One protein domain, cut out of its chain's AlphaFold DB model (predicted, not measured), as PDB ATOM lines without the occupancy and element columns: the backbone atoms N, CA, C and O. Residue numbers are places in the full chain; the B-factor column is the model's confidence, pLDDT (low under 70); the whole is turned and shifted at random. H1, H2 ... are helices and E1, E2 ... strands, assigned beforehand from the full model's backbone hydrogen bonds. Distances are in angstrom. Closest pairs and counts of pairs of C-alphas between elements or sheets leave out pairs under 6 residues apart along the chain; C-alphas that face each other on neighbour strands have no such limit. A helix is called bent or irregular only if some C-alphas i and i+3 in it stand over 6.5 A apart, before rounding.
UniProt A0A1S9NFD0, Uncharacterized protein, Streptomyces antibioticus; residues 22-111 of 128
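This is residues 22 to 111 of the 128 residues of an uncharacterized protein of Streptomyces antibioticus (UniProt A0A1S9NFD0). A strongly twisted sheet of five strands has two helices over one face, H1 toward one end of the strands and H2 toward the other, in two layers. E2 and E5 make the middle of the sheet under both helices, and residues 105 to 111 make a tail after E5. The printed part has 90 residues with two named helices and five named strands, in the order H1 E1 E2 H2 E3 E4 E5. The mixed sheet runs E1 E2 E5 E4 E3, with E2 and E5 parallel and the other neighbours antiparallel. The class is mixed, helices and strands; the whole is compact, with a radius of gyration of the C-alphas of 13.2 A and spans of 43 by 29 by 22 A.

H1, residues 22 to 36, begins with C-alpha 22 at (105.868, 167.839, 152.725) and is 23.3 A long; it is irregular, with C-alphas 22 and 25 7.4 A apart. E1 is residues 44 to 47, 10.2 A, and E2 is residues 53 to 58, 16.8 A. H2, residues 61 to 70, is 14.3 A long and ends with C-alpha 70 at (104.031, 176.005, 126.402). E3 is residues 79 to 83, 12.4 A; E4, the longest strand, is residues 86 to 95, 26.7 A. E5, residues 98 to 104, is 19.7 A long and ends with C-alpha 104 at (109.753, 162.775, 125.661).

The inner strands E2 and E5 are parallel at 20 degrees, with N 56 and O 101 2.8 A apart, within hydrogen-bond range. E1, an edge strand, forms a hairpin with E2, antiparallel at 165 degrees, with N 55 and O 46 at 2.8 A. E3, E4 and E5 form a meander, each strand the antiparallel neighbour of the one before: N 81 and O 88 are 2.8 A apart, and N 91 and O 102 are 2.9 A apart. E2, H2 and E3 form a split strand-helix-strand unit, two strands running the same way with E5 and E4 between them, and its crossover is right-handed. H2 is on the sheet at a height of 8.9 A, over E5 and only just over E2, on which 3 of its C-alphas fall. It runs along the strands, at 8 degrees to E5 on the local plane; its closest C-alphas to E5 are those of Phe 64 and Gly 104, 5.0 A. H1 is on the sheet at a height of 8.7 A, over E2 and E5, and only just along the strands, at 29 degrees to E2 on the local plane. The closest C-alphas of H1 and E5 are those of Val 26 and Val 98, 6.3 A apart. H1 and H2 are apart. In H2 every O i to N i+4 pair is within hydrogen-bond range, in H1 10 of 11.

The two C-alphas farthest apart are those of Glu 22 and Val 111, 43.3 A. The printed part has no cut, and no link is long. The mean pLDDT of the printed part is 92.9, and residue 111 alone is under 70.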
ATOM      1  N   GLU A  22     104.702 167.205 153.359       83.44
ATOM      2  CA  GLU A  22     105.868 167.839 152.725       83.44
ATOM      3  C   GLU A  22     105.741 167.863 151.192       83.44
ATOM      4  O   GLU A  22     106.445 168.611 150.517       83.44
ATOM      5  N   GLN A  23     104.792 167.102 150.635       88.38
ATOM      6  CA  GLN A  23     104.476 167.067 149.205       88.38
ATOM      7  C   GLN A  23     103.387 168.072 148.801       88.38
ATOM      8  O   GLN A  23     103.056 168.166 147.620       88.38
ATOM      9  N   ALA A  24     102.828 168.846 149.742       91.56
ATOM     10  CA  ALA A  24     101.780 169.824 149.439       91.56
ATOM     11  C   ALA A  24     102.151 170.786 148.287       91.56
ATOM     12  O   ALA A  24     101.345 170.907 147.360       91.56
ATOM     13  N   PRO A  25     103.372 171.366 148.230       93.19
ATOM     14  CA  PRO A  25     103.761 172.232 147.116       93.19
ATOM     15  C   PRO A  25     103.728 171.521 145.758       93.19
ATOM     16  O   PRO A  25     103.378 172.131 144.752       93.19
ATOM     17  N   VAL A  26     104.056 170.222 145.716       95.38
ATOM     18  CA  VAL A  26     104.034 169.429 144.477       95.38
ATOM     19  C   VAL A  26     102.608 169.289 143.958       95.38
ATOM     20  O   VAL A  26     102.359 169.539 142.781       95.38
ATOM     21  N   PHE A  27     101.650 168.945 144.819       94.75
ATOM     22  CA  PHE A  27     100.254 168.815 144.401       94.75
ATOM     23  C   PHE A  27      99.624 170.159 144.015       94.75
ATOM     24  O   PHE A  27      98.863 170.213 143.051       94.75
ATOM     25  N   GLU A  28      99.976 171.249 144.700       96.00
ATOM     26  CA  GLU A  28      99.563 172.602 144.304       96.00
ATOM     27  C   GLU A  28     100.111 172.982 142.921       96.00
ATOM     28  O   GLU A  28      99.363 173.477 142.070       96.00
ATOM     29  N   ALA A  29     101.391 172.698 142.665       97.31
ATOM     30  CA  ALA A  29     102.010 172.908 141.361       97.31
ATOM     31  C   ALA A  29     101.331 172.065 140.272       97.31
ATOM     32  O   ALA A  29     101.023 172.594 139.209       97.31
ATOM     33  N   LEU A  30     101.022 170.792 140.537       97.25
ATOM     34  CA  LEU A  30     100.336 169.917 139.580       97.25
ATOM     35  C   LEU A  30      98.910 170.377 139.261       97.25
ATOM     36  O   LEU A  30      98.502 170.337 138.102       97.25
ATOM     37  N   MET A  31      98.156 170.842 140.260       97.62
ATOM     38  CA  MET A  31      96.815 171.396 140.042       97.62
ATOM     39  C   MET A  31      96.867 172.650 139.171       97.62
ATOM     40  O   MET A  31      96.049 172.811 138.266       97.62
ATOM     41  N   ALA A  32      97.848 173.522 139.412       97.81
ATOM     42  CA  ALA A  32      98.057 174.695 138.578       97.81
ATOM     43  C   ALA A  32      98.502 174.328 137.156       97.81
ATOM     44  O   ALA A  32      97.964 174.880 136.204       97.81
ATOM     45  N   LEU A  33      99.420 173.367 137.012       97.12
ATOM     46  CA  LEU A  33      99.894 172.873 135.719       97.12
ATOM     47  C   LEU A  33      98.724 172.331 134.885       97.12
ATOM     48  O   LEU A  33      98.575 172.672 133.717       97.12
ATOM     49  N   ALA A  34      97.858 171.526 135.509       96.69
ATOM     50  CA  ALA A  34      96.680 170.961 134.860       96.69
ATOM     51  C   ALA A  34      95.655 172.030 134.446       96.69
ATOM     52  O   ALA A  34      94.985 171.859 133.431       96.69
ATOM     53  N   ALA A  35      95.518 173.111 135.219       97.50
ATOM     54  CA  ALA A  35      94.609 174.208 134.898       97.50
ATOM     55  C   ALA A  35      95.153 175.118 133.785       97.50
ATOM     56  O   ALA A  35      94.399 175.529 132.908       97.50
ATOM     57  N   GLU A  36      96.448 175.434 133.823       98.06
ATOM     58  CA  GLU A  36      97.105 176.350 132.884       98.06
ATOM     59  C   GLU A  36      97.292 175.720 131.497       98.06
ATOM     60  O   GLU A  36      97.132 176.391 130.480       98.06
ATOM     61  N   PHE A  37      97.545 174.410 131.454       97.44
ATOM     62  CA  PHE A  37      97.872 173.673 130.233       97.44
ATOM     63  C   PHE A  37      96.841 172.590 129.889       97.44
ATOM     64  O   PHE A  37      97.185 171.543 129.340       97.44
ATOM     65  N   ALA A  38      95.564 172.829 130.206       96.06
ATOM     66  CA  ALA A  38      94.479 171.855 130.041       96.06
ATOM     67  C   ALA A  38      94.289 171.356 128.593       96.06
ATOM     68  O   ALA A  38      93.854 170.224 128.386       96.06
ATOM     69  N   GLU A  39      94.632 172.189 127.608       96.69
ATOM     70  CA  GLU A  39      94.512 171.883 126.175       96.69
ATOM     71  C   GLU A  39      95.696 171.067 125.627       96.69
ATOM     72  O   GLU A  39      95.651 170.588 124.492       96.69
ATOM     73  N   LEU A  40      96.775 170.903 126.402       97.50
ATOM     74  CA  LEU A  40      97.937 170.139 125.958       97.50
ATOM     75  C   LEU A  40      97.679 168.625 126.003       97.50
ATOM     76  O   LEU A  40      96.853 168.140 126.785       97.50
ATOM     77  N   PRO A  41      98.429 167.833 125.213       96.94
ATOM     78  CA  PRO A  41      98.357 166.380 125.281       96.94
ATOM     79  C   PRO A  41      98.581 165.879 126.708       96.94
ATOM     80  O   PRO A  41      99.546 166.269 127.364       96.94
ATOM     81  N   ARG A  42      97.710 164.985 127.186       96.38
ATOM     82  CA  ARG A  42      97.744 164.516 128.575       96.38
ATOM     83  C   ARG A  42      99.065 163.785 128.886       96.38
ATOM     84  O   ARG A  42      99.321 162.747 128.269       96.38
ATOM     85  N   PRO A  43      99.867 164.263 129.853       97.06
ATOM     86  CA  PRO A  43     101.101 163.606 130.248       97.06
ATOM     87  C   PRO A  43     100.830 162.480 131.251       97.06
ATOM     88  O   PRO A  43      99.796 162.450 131.927       97.06
ATOM     89  N   TYR A  44     101.798 161.580 131.394       97.31
ATOM     90  CA  TYR A  44     101.897 160.706 132.559       97.31
ATOM     91  C   TYR A  44     102.753 161.401 133.625       97.31
ATOM     92  O   TYR A  44     103.862 161.840 133.333       97.31
ATOM     93  N   ILE A  45     102.237 161.539 134.848       97.06
ATOM     94  CA  ILE A  45     102.916 162.258 135.934       97.06
ATOM     95  C   ILE A  45     103.466 161.267 136.954       97.06
ATOM     96  O   ILE A  45     102.733 160.410 137.449       97.06
ATOM     97  N   VAL A  46     104.735 161.441 137.321       95.94
ATOM     98  CA  VAL A  46     105.379 160.706 138.414       95.94
ATOM     99  C   VAL A  46     105.752 161.687 139.514       95.94
ATOM    100  O   VAL A  46     106.558 162.585 139.293       95.94
ATOM    101  N   VAL A  47     105.182 161.516 140.705       94.25
ATOM    102  CA  VAL A  47     105.588 162.266 141.902       94.25
ATOM    103  C   VAL A  47     106.660 161.474 142.626       94.25
ATOM    104  O   VAL A  47     106.483 160.286 142.901       94.25
ATOM    105  N   GLN A  48     107.772 162.132 142.926       90.06
ATOM    106  CA  GLN A  48     108.911 161.492 143.564       90.06
ATOM    107  C   GLN A  48     108.748 161.593 145.076       90.06
ATOM    108  O   GLN A  48     108.472 162.661 145.611       90.06
ATOM    109  N   THR A  49     108.887 160.470 145.777       81.06
ATOM    110  CA  THR A  49     108.762 160.442 147.243       81.06
ATOM    111  C   THR A  49     110.035 160.942 147.916       81.06
ATOM    112  O   THR A  49     109.986 161.588 148.958       81.06
ATOM    113  N   THR A  50     111.189 160.722 147.288       82.06
ATOM    114  CA  THR A  50     112.473 161.269 147.725       82.06
ATOM    115  C   THR A  50     112.675 162.668 147.133       82.06
ATOM    116  O   THR A  50     113.317 162.840 146.092       82.06
ATOM    117  N   GLY A  51     112.096 163.670 147.800       79.88
ATOM    118  CA  GLY A  51     112.189 165.093 147.452       79.88
ATOM    119  C   GLY A  51     110.868 165.706 146.973       79.88
ATOM    120  O   GLY A  51     109.909 165.004 146.691       79.88
ATOM    121  N   CYS A  52     110.816 167.036 146.881       88.81
ATOM    122  CA  CYS A  52     109.632 167.773 146.422       88.81
ATOM    123  C   CYS A  52     109.758 168.097 144.924       88.81
ATOM    124  O   CYS A  52     110.066 169.234 144.554       88.81
ATOM    125  N   TRP A  53     109.595 167.089 144.063       94.56
ATOM    126  CA  TRP A  53     109.657 167.253 142.606       94.56
ATOM    127  C   TRP A  53     108.840 166.183 141.870       94.56
ATOM    128  O   TRP A  53     108.438 165.172 142.451       94.56
ATOM    129  N   PHE A  54     108.575 166.418 140.588       96.88
ATOM    130  CA  PHE A  54     107.793 165.506 139.752       96.88
ATOM    131  C   PHE A  54     108.352 165.403 138.330       96.88
ATOM    132  O   PHE A  54     109.067 166.284 137.862       96.88
ATOM    133  N   THR A  55     107.995 164.335 137.628       97.69
ATOM    134  CA  THR A  55     108.318 164.137 136.213       97.69
ATOM    135  C   THR A  55     107.041 164.189 135.381       97.69
ATOM    136  O   THR A  55     106.032 163.578 135.743       97.69
ATOM    137  N   VAL A  56     107.101 164.888 134.253       98.00
ATOM    138  CA  VAL A  56     106.077 164.965 133.214       98.00
ATOM    139  C   VAL A  56     106.547 164.110 132.036       98.00
ATOM    140  O   VAL A  56     107.475 164.490 131.330       98.00
ATOM    141  N   GLN A  57     105.938 162.944 131.833       97.56
ATOM    142  CA  GLN A  57     106.359 161.967 130.824       97.56
ATOM    143  C   GLN A  57     105.406 161.936 129.630       97.56
ATOM    144  O   GLN A  57     104.202 161.695 129.768       97.56
ATOM    145  N   LEU A  58     105.957 162.154 128.438       97.38
ATOM    146  CA  LEU A  58     105.234 162.239 127.174       97.38
ATOM    147  C   LEU A  58     105.678 161.074 126.289       97.38
ATOM    148  O   LEU A  58     106.867 160.832 126.111       97.38
ATOM    149  N   MET A  59     104.726 160.338 125.717       93.19
ATOM    150  CA  MET A  59     105.028 159.129 124.931       93.19
ATOM    151  C   MET A  59     105.349 159.405 123.455       93.19
ATOM    152  O   MET A  59     105.601 158.467 122.705       93.19
ATOM    153  N   HIS A  60     105.300 160.669 123.029       92.56
ATOM    154  CA  HIS A  60     105.539 161.059 121.644       92.56
ATOM    155  C   HIS A  60     106.372 162.350 121.578       92.56
ATOM    156  O   HIS A  60     106.049 163.294 122.311       92.56
ATOM    157  N   PRO A  61     107.377 162.457 120.683       92.44
ATOM    158  CA  PRO A  61     108.229 163.648 120.594       92.44
ATOM    159  C   PRO A  61     107.455 164.933 120.280       92.44
ATOM    160  O   PRO A  61     107.739 165.982 120.839       92.44
ATOM    161  N   SER A  62     106.408 164.858 119.453       95.06
ATOM    162  CA  SER A  62     105.563 166.030 119.172       95.06
ATOM    163  C   SER A  62     104.807 166.538 120.403       95.06
ATOM    164  O   SER A  62     104.565 167.734 120.522       95.06
ATOM    165  N   HIS A  63     104.434 165.651 121.333       96.94
ATOM    166  CA  HIS A  63     103.804 166.069 122.581       96.94
ATOM    167  C   HIS A  63     104.834 166.704 123.520       96.94
ATOM    168  O   HIS A  63     104.511 167.676 124.191       96.94
ATOM    169  N   PHE A  64     106.067 166.185 123.541       97.25
ATOM    170  CA  PHE A  64     107.171 166.813 124.265       97.25
ATOM    171  C   PHE A  64     107.406 168.248 123.786       97.25
ATOM    172  O   PHE A  64     107.432 169.150 124.613       97.25
ATOM    173  N   GLU A  65     107.485 168.478 122.472       97.44
ATOM    174  CA  GLU A  65     107.683 169.826 121.922       97.44
ATOM    175  C   GLU A  65     106.534 170.779 122.272       97.44
ATOM    176  O   GLU A  65     106.786 171.896 122.714       97.44
ATOM    177  N   ALA A  66     105.276 170.325 122.178       98.06
ATOM    178  CA  ALA A  66     104.124 171.140 122.575       98.06
ATOM    179  C   ALA A  66     104.193 171.564 124.055       98.06
ATOM    180  O   ALA A  66     103.899 172.710 124.393       98.06
ATOM    181  N   TRP A  67     104.616 170.652 124.937       98.25
ATOM    182  CA  TRP A  67     104.834 170.956 126.352       98.25
ATOM    183  C   TRP A  67     106.035 171.872 126.579       98.25
ATOM    184  O   TRP A  67     105.934 172.809 127.368       98.25
ATOM    185  N   ARG A  68     107.150 171.639 125.882       98.12
ATOM    186  CA  ARG A  68     108.358 172.467 125.961       98.12
ATOM    187  C   ARG A  68     108.045 173.919 125.604       98.12
ATOM    188  O   ARG A  68     108.394 174.821 126.362       98.12
ATOM    189  N   GLU A  69     107.367 174.138 124.480       98.06
ATOM    190  CA  GLU A  69     106.985 175.472 124.013       98.06
ATOM    191  C   GLU A  69     106.023 176.163 124.979       98.06
ATOM    192  O   GLU A  69     106.242 177.322 125.329       98.06
ATOM    193  N   ALA A  70     105.000 175.451 125.461       98.00
ATOM    194  CA  ALA A  70     104.031 176.005 126.402       98.00
ATOM    195  C   ALA A  70     104.663 176.396 127.749       98.00
ATOM    196  O   ALA A  70     104.278 177.401 128.342       98.00
ATOM    197  N   LEU A  71     105.659 175.633 128.207       97.06
ATOM    198  CA  LEU A  71     106.428 175.923 129.418       97.06
ATOM    199  C   LEU A  71     107.533 176.971 129.199       97.06
ATOM    200  O   LEU A  71     108.192 177.359 130.160       97.06
ATOM    201  N   GLY A  72     107.747 177.431 127.962       97.19
ATOM    202  CA  GLY A  72     108.789 178.405 127.635       97.19
ATOM    203  C   GLY A  72     110.215 177.859 127.765       97.19
ATOM    204  O   GLY A  72     111.152 178.640 127.920       97.19
ATOM    205  N   LEU A  73     110.390 176.537 127.704       96.69
ATOM    206  CA  LEU A  73     111.696 175.894 127.820       96.69
ATOM    207  C   LEU A  73     112.465 176.046 126.497       96.69
ATOM    208  O   LEU A  73     111.942 175.680 125.437       96.69
ATOM    209  N   PRO A  74     113.692 176.581 126.501       96.06
ATOM    210  CA  PRO A  74     114.451 176.769 125.274       96.06
ATOM    211  C   PRO A  74     115.012 175.427 124.770       96.06
ATOM    212  O   PRO A  74     115.252 174.495 125.536       96.06
ATOM    213  N   ALA A  75     115.158 175.297 123.450       93.81
ATOM    214  CA  ALA A  75     115.523 174.027 122.811       93.81
ATOM    215  C   ALA A  75     116.976 173.593 123.084       93.81
ATOM    216  O   ALA A  75     117.295 172.417 122.954       93.81
ATOM    217  N   ASP A  76     117.849 174.527 123.459       93.00
ATOM    218  CA  ASP A  76     119.245 174.279 123.834       93.00
ATOM    219  C   ASP A  76     119.400 173.659 125.232       93.00
ATOM    220  O   ASP A  76     120.462 173.126 125.536       93.00
ATOM    221  N   LEU A  77     118.346 173.674 126.055       92.50
ATOM    222  CA  LEU A  77     118.286 172.970 127.343       92.50
ATOM    223  C   LEU A  77     117.669 171.565 127.237       92.50
ATOM    224  O   LEU A  77     117.391 170.934 128.258       92.50
ATOM    225  N   VAL A  78     117.426 171.081 126.016       95.44
ATOM    226  CA  VAL A  78     116.903 169.734 125.778       95.44
ATOM    227  C   VAL A  78     118.053 168.764 125.553       95.44
ATOM    228  O   VAL A  78     118.748 168.814 124.539       95.44
ATOM    229  N   ASP A  79     118.180 167.812 126.465       93.44
ATOM    230  CA  ASP A  79     119.142 166.727 126.372       93.44
ATOM    231  C   ASP A  79     118.550 165.522 125.641       93.44
ATOM    232  O   ASP A  79     117.422 165.089 125.899       93.44
ATOM    233  N   LEU A  80     119.351 164.906 124.771       91.88
ATOM    234  CA  LEU A  80     119.071 163.573 124.247       91.88
ATOM    235  C   LEU A  80     119.688 162.524 125.175       91.88
ATOM    236  O   LEU A  80     120.891 162.249 125.136       91.88
ATOM    237  N   VAL A  81     118.854 161.899 125.998       90.00
ATOM    238  CA  VAL A  81     119.278 160.885 126.960       90.00
ATOM    239  C   VAL A  81     119.087 159.504 126.359       90.00
ATOM    240  O   VAL A  81     117.973 159.088 126.056       90.00
ATOM    241  N   ALA A  82     120.179 158.757 126.216       84.25
ATOM    242  CA  ALA A  82     120.138 157.363 125.787       84.25
ATOM    243  C   ALA A  82     120.631 156.444 126.912       84.25
ATOM    244  O   ALA A  82     121.813 156.478 127.277       84.25
ATOM    245  N   GLY A  83     119.698 155.647 127.439       71.19
ATOM    246  CA  GLY A  83     119.915 154.526 128.353       71.19
ATOM    247  C   GLY A  83     119.953 153.193 127.598       71.19
ATOM    248  O   GLY A  83     119.648 153.135 126.411       71.19
ATOM    249  N   GLY A  84     120.331 152.106 128.280       73.25
ATOM    250  CA  GLY A  84     120.754 150.841 127.650       73.25
ATOM    251  C   GLY A  84     119.851 150.262 126.546       73.25
ATOM    252  O   GLY A  84     120.363 149.598 125.651       73.25
ATOM    253  N   SER A  85     118.542 150.526 126.563       77.06
ATOM    254  CA  SER A  85     117.614 150.099 125.503       77.06
ATOM    255  C   SER A  85     116.608 151.171 125.077       77.06
ATOM    256  O   SER A  85     115.631 150.853 124.400       77.06
ATOM    257  N   SER A  86     116.778 152.422 125.505       82.12
ATOM    258  CA  SER A  86     115.805 153.482 125.243       82.12
ATOM    259  C   SER A  86     116.481 154.830 125.079       82.12
ATOM    260  O   SER A  86     117.479 155.131 125.732       82.12
ATOM    261  N   VAL A  87     115.900 155.655 124.212       89.00
ATOM    262  CA  VAL A  87     116.316 157.041 124.025       89.00
ATOM    263  C   VAL A  87     115.120 157.954 124.226       89.00
ATOM    264  O   VAL A  87     114.009 157.638 123.788       89.00
ATOM    265  N   TRP A  88     115.335 159.052 124.935       93.25
ATOM    266  CA  TRP A  88     114.317 160.045 125.229       93.25
ATOM    267  C   TRP A  88     114.915 161.449 125.255       93.25
ATOM    268  O   TRP A  88     116.112 161.630 125.460       93.25
ATOM    269  N   LEU A  89     114.060 162.437 125.022       95.50
ATOM    270  CA  LEU A  89     114.358 163.841 125.269       95.50
ATOM    271  C   LEU A  89     114.125 164.126 126.749       95.50
ATOM    272  O   LEU A  89     113.162 163.605 127.319       95.50
ATOM    273  N   ALA A  90     114.974 164.939 127.360       96.38
ATOM    274  CA  ALA A  90     114.805 165.390 128.730       96.38
ATOM    275  C   ALA A  90     115.082 166.892 128.830       96.38
ATOM    276  O   ALA A  90     115.967 167.413 128.163       96.38
ATOM    277  N   SER A  91     114.324 167.583 129.669       97.56
ATOM    278  CA  SER A  91     114.603 168.957 130.089       97.56
ATOM    279  C   SER A  91     114.172 169.097 131.542       97.56
ATOM    280  O   SER A  91     113.201 168.471 131.965       97.56
ATOM    281  N   SER A  92     114.866 169.910 132.329       97.12
ATOM    282  CA  SER A  92     114.517 170.156 133.734       97.12
ATOM    283  C   SER A  92     114.352 171.643 133.993       97.12
ATOM    284  O   SER A  92     115.157 172.436 133.517       97.12
ATOM    285  N   ASP A  93     113.350 172.013 134.786       97.69
ATOM    286  CA  ASP A  93     113.155 173.396 135.238       97.69
ATOM    287  C   ASP A  93     112.330 173.429 136.541       97.69
ATOM    288  O   ASP A  93     112.215 172.426 137.258       97.69
ATOM    289  N   ARG A  94     111.777 174.589 136.899       97.44
ATOM    290  CA  ARG A  94     110.891 174.803 138.037       97.44
ATOM    291  C   ARG A  94     109.563 175.388 137.585       97.44
ATOM    292  O   ARG A  94     109.514 176.428 136.941       97.44
ATOM    293  N   PHE A  95     108.475 174.792 138.050       97.31
ATOM    294  CA  PHE A  95     107.132 175.333 137.900       97.31
ATOM    295  C   PHE A  95     106.599 175.718 139.276       97.31
ATOM    296  O   PHE A  95     106.549 174.891 140.188       97.31
ATOM    297  N   ARG A  96     106.261 177.000 139.461       95.88
ATOM    298  CA  ARG A  96     105.841 177.561 140.764       95.88
ATOM    299  C   ARG A  96     106.803 177.221 141.916       95.88
ATOM    300  O   ARG A  96     106.389 176.951 143.035       95.88
ATOM    301  N   GLY A  97     108.105 177.223 141.626       95.50
ATOM    302  CA  GLY A  97     109.163 176.922 142.597       95.50
ATOM    303  C   GLY A  97     109.420 175.431 142.843       95.50
ATOM    304  O   GLY A  97     110.427 175.103 143.470       95.50
ATOM    305  N   VAL A  98     108.583 174.535 142.312       96.69
ATOM    306  CA  VAL A  98     108.761 173.082 142.395       96.69
ATOM    307  C   VAL A  98     109.569 172.607 141.198       96.69
ATOM    308  O   VAL A  98     109.222 172.903 140.056       96.69
ATOM    309  N   ARG A  99     110.653 171.870 141.450       97.00
ATOM    310  CA  ARG A  99     111.447 171.262 140.378       97.00
ATOM    311  C   ARG A  99     110.590 170.251 139.617       97.00
ATOM    312  O   ARG A  99     109.874 169.462 140.234       97.00
ATOM    313  N   PHE A 100     110.731 170.229 138.301       97.94
ATOM    314  CA  PHE A 100     110.204 169.160 137.476       97.94
ATOM    315  C   PHE A 100     111.200 168.728 136.405       97.94
ATOM    316  O   PHE A 100     112.147 169.445 136.080       97.94
ATOM    317  N   GLU A 101     110.961 167.542 135.868       97.81
ATOM    318  CA  GLU A 101     111.621 167.025 134.675       97.81
ATOM    319  C   GLU A 101     110.554 166.750 133.611       97.81
ATOM    320  O   GLU A 101     109.537 166.124 133.904       97.81
ATOM    321  N   LEU A 102     110.759 167.227 132.391       98.31
ATOM    322  CA  LEU A 102     109.943 166.918 131.224       98.31
ATOM    323  C   LEU A 102     110.677 165.865 130.400       98.31
ATOM    324  O   LEU A 102     111.813 166.100 129.995       98.31
ATOM    325  N   THR A 103     110.033 164.732 130.121       97.31
ATOM    326  CA  THR A 103     110.609 163.675 129.283       97.31
ATOM    327  C   THR A 103     109.740 163.366 128.072       97.31
ATOM    328  O   THR A 103     108.511 163.337 128.152       97.31
ATOM    329  N   GLY A 104     110.385 163.125 126.932       95.56
ATOM    330  CA  GLY A 104     109.753 162.775 125.661       95.56
ATOM    331  C   GLY A 104     110.290 161.456 125.121       95.56
ATOM    332  O   GLY A 104     111.445 161.371 124.716       95.56
ATOM    333  N   HIS A 105     109.456 160.424 125.096       92.25
ATOM    334  CA  HIS A 105     109.811 159.087 124.626       92.25
ATOM    335  C   HIS A 105     109.389 158.864 123.167       92.25
ATOM    336  O   HIS A 105     108.681 159.674 122.572       92.25
ATOM    337  N   GLY A 106     109.831 157.743 122.586       87.31
ATOM    338  CA  GLY A 106     109.504 157.389 121.203       87.31
ATOM    339  C   GLY A 106     110.329 158.152 120.168       87.31
ATOM    340  O   GLY A 106     109.872 158.331 119.043       87.31
ATOM    341  N   VAL A 107     111.529 158.613 120.539       85.38
ATOM    342  CA  VAL A 107     112.450 159.282 119.614       85.38
ATOM    343  C   VAL A 107     112.921 158.264 118.567       85.38
ATOM    344  O   VAL A 107     113.570 157.279 118.933       85.38
ATOM    345  N   PRO A 108     112.605 158.458 117.274       78.19
ATOM    346  CA  PRO A 108     113.038 157.544 116.231       78.19
ATOM    347  C   PRO A 108     114.514 157.804 115.929       78.19
ATOM    348  O   PRO A 108     114.852 158.713 115.176       78.19
ATOM    349  N   LEU A 109     115.399 157.009 116.526       77.12
ATOM    350  CA  LEU A 109     116.817 157.008 116.181       77.12
ATOM    351  C   LEU A 109     117.172 155.753 115.404       77.12
ATOM    352  O   LEU A 109     116.746 154.647 115.745       77.12
ATOM    353  N   THR A 110     118.003 155.919 114.380       72.56
ATOM    354  CA  THR A 110     118.693 154.783 113.775       72.56
ATOM    355  C   THR A 110     119.766 154.259 114.734       72.56
ATOM    356  O   THR A 110     120.264 154.981 115.599       72.56
ATOM    357  N   VAL A 111     120.159 152.992 114.573       68.62
ATOM    358  CA  VAL A 111     121.241 152.375 115.367       68.62
ATOM    359  C   VAL A 111     122.543 153.175 115.251       68.62
ATOM    360  O   VAL A 111     123.264 153.338 116.233       68.62
TER     361      VAL A 111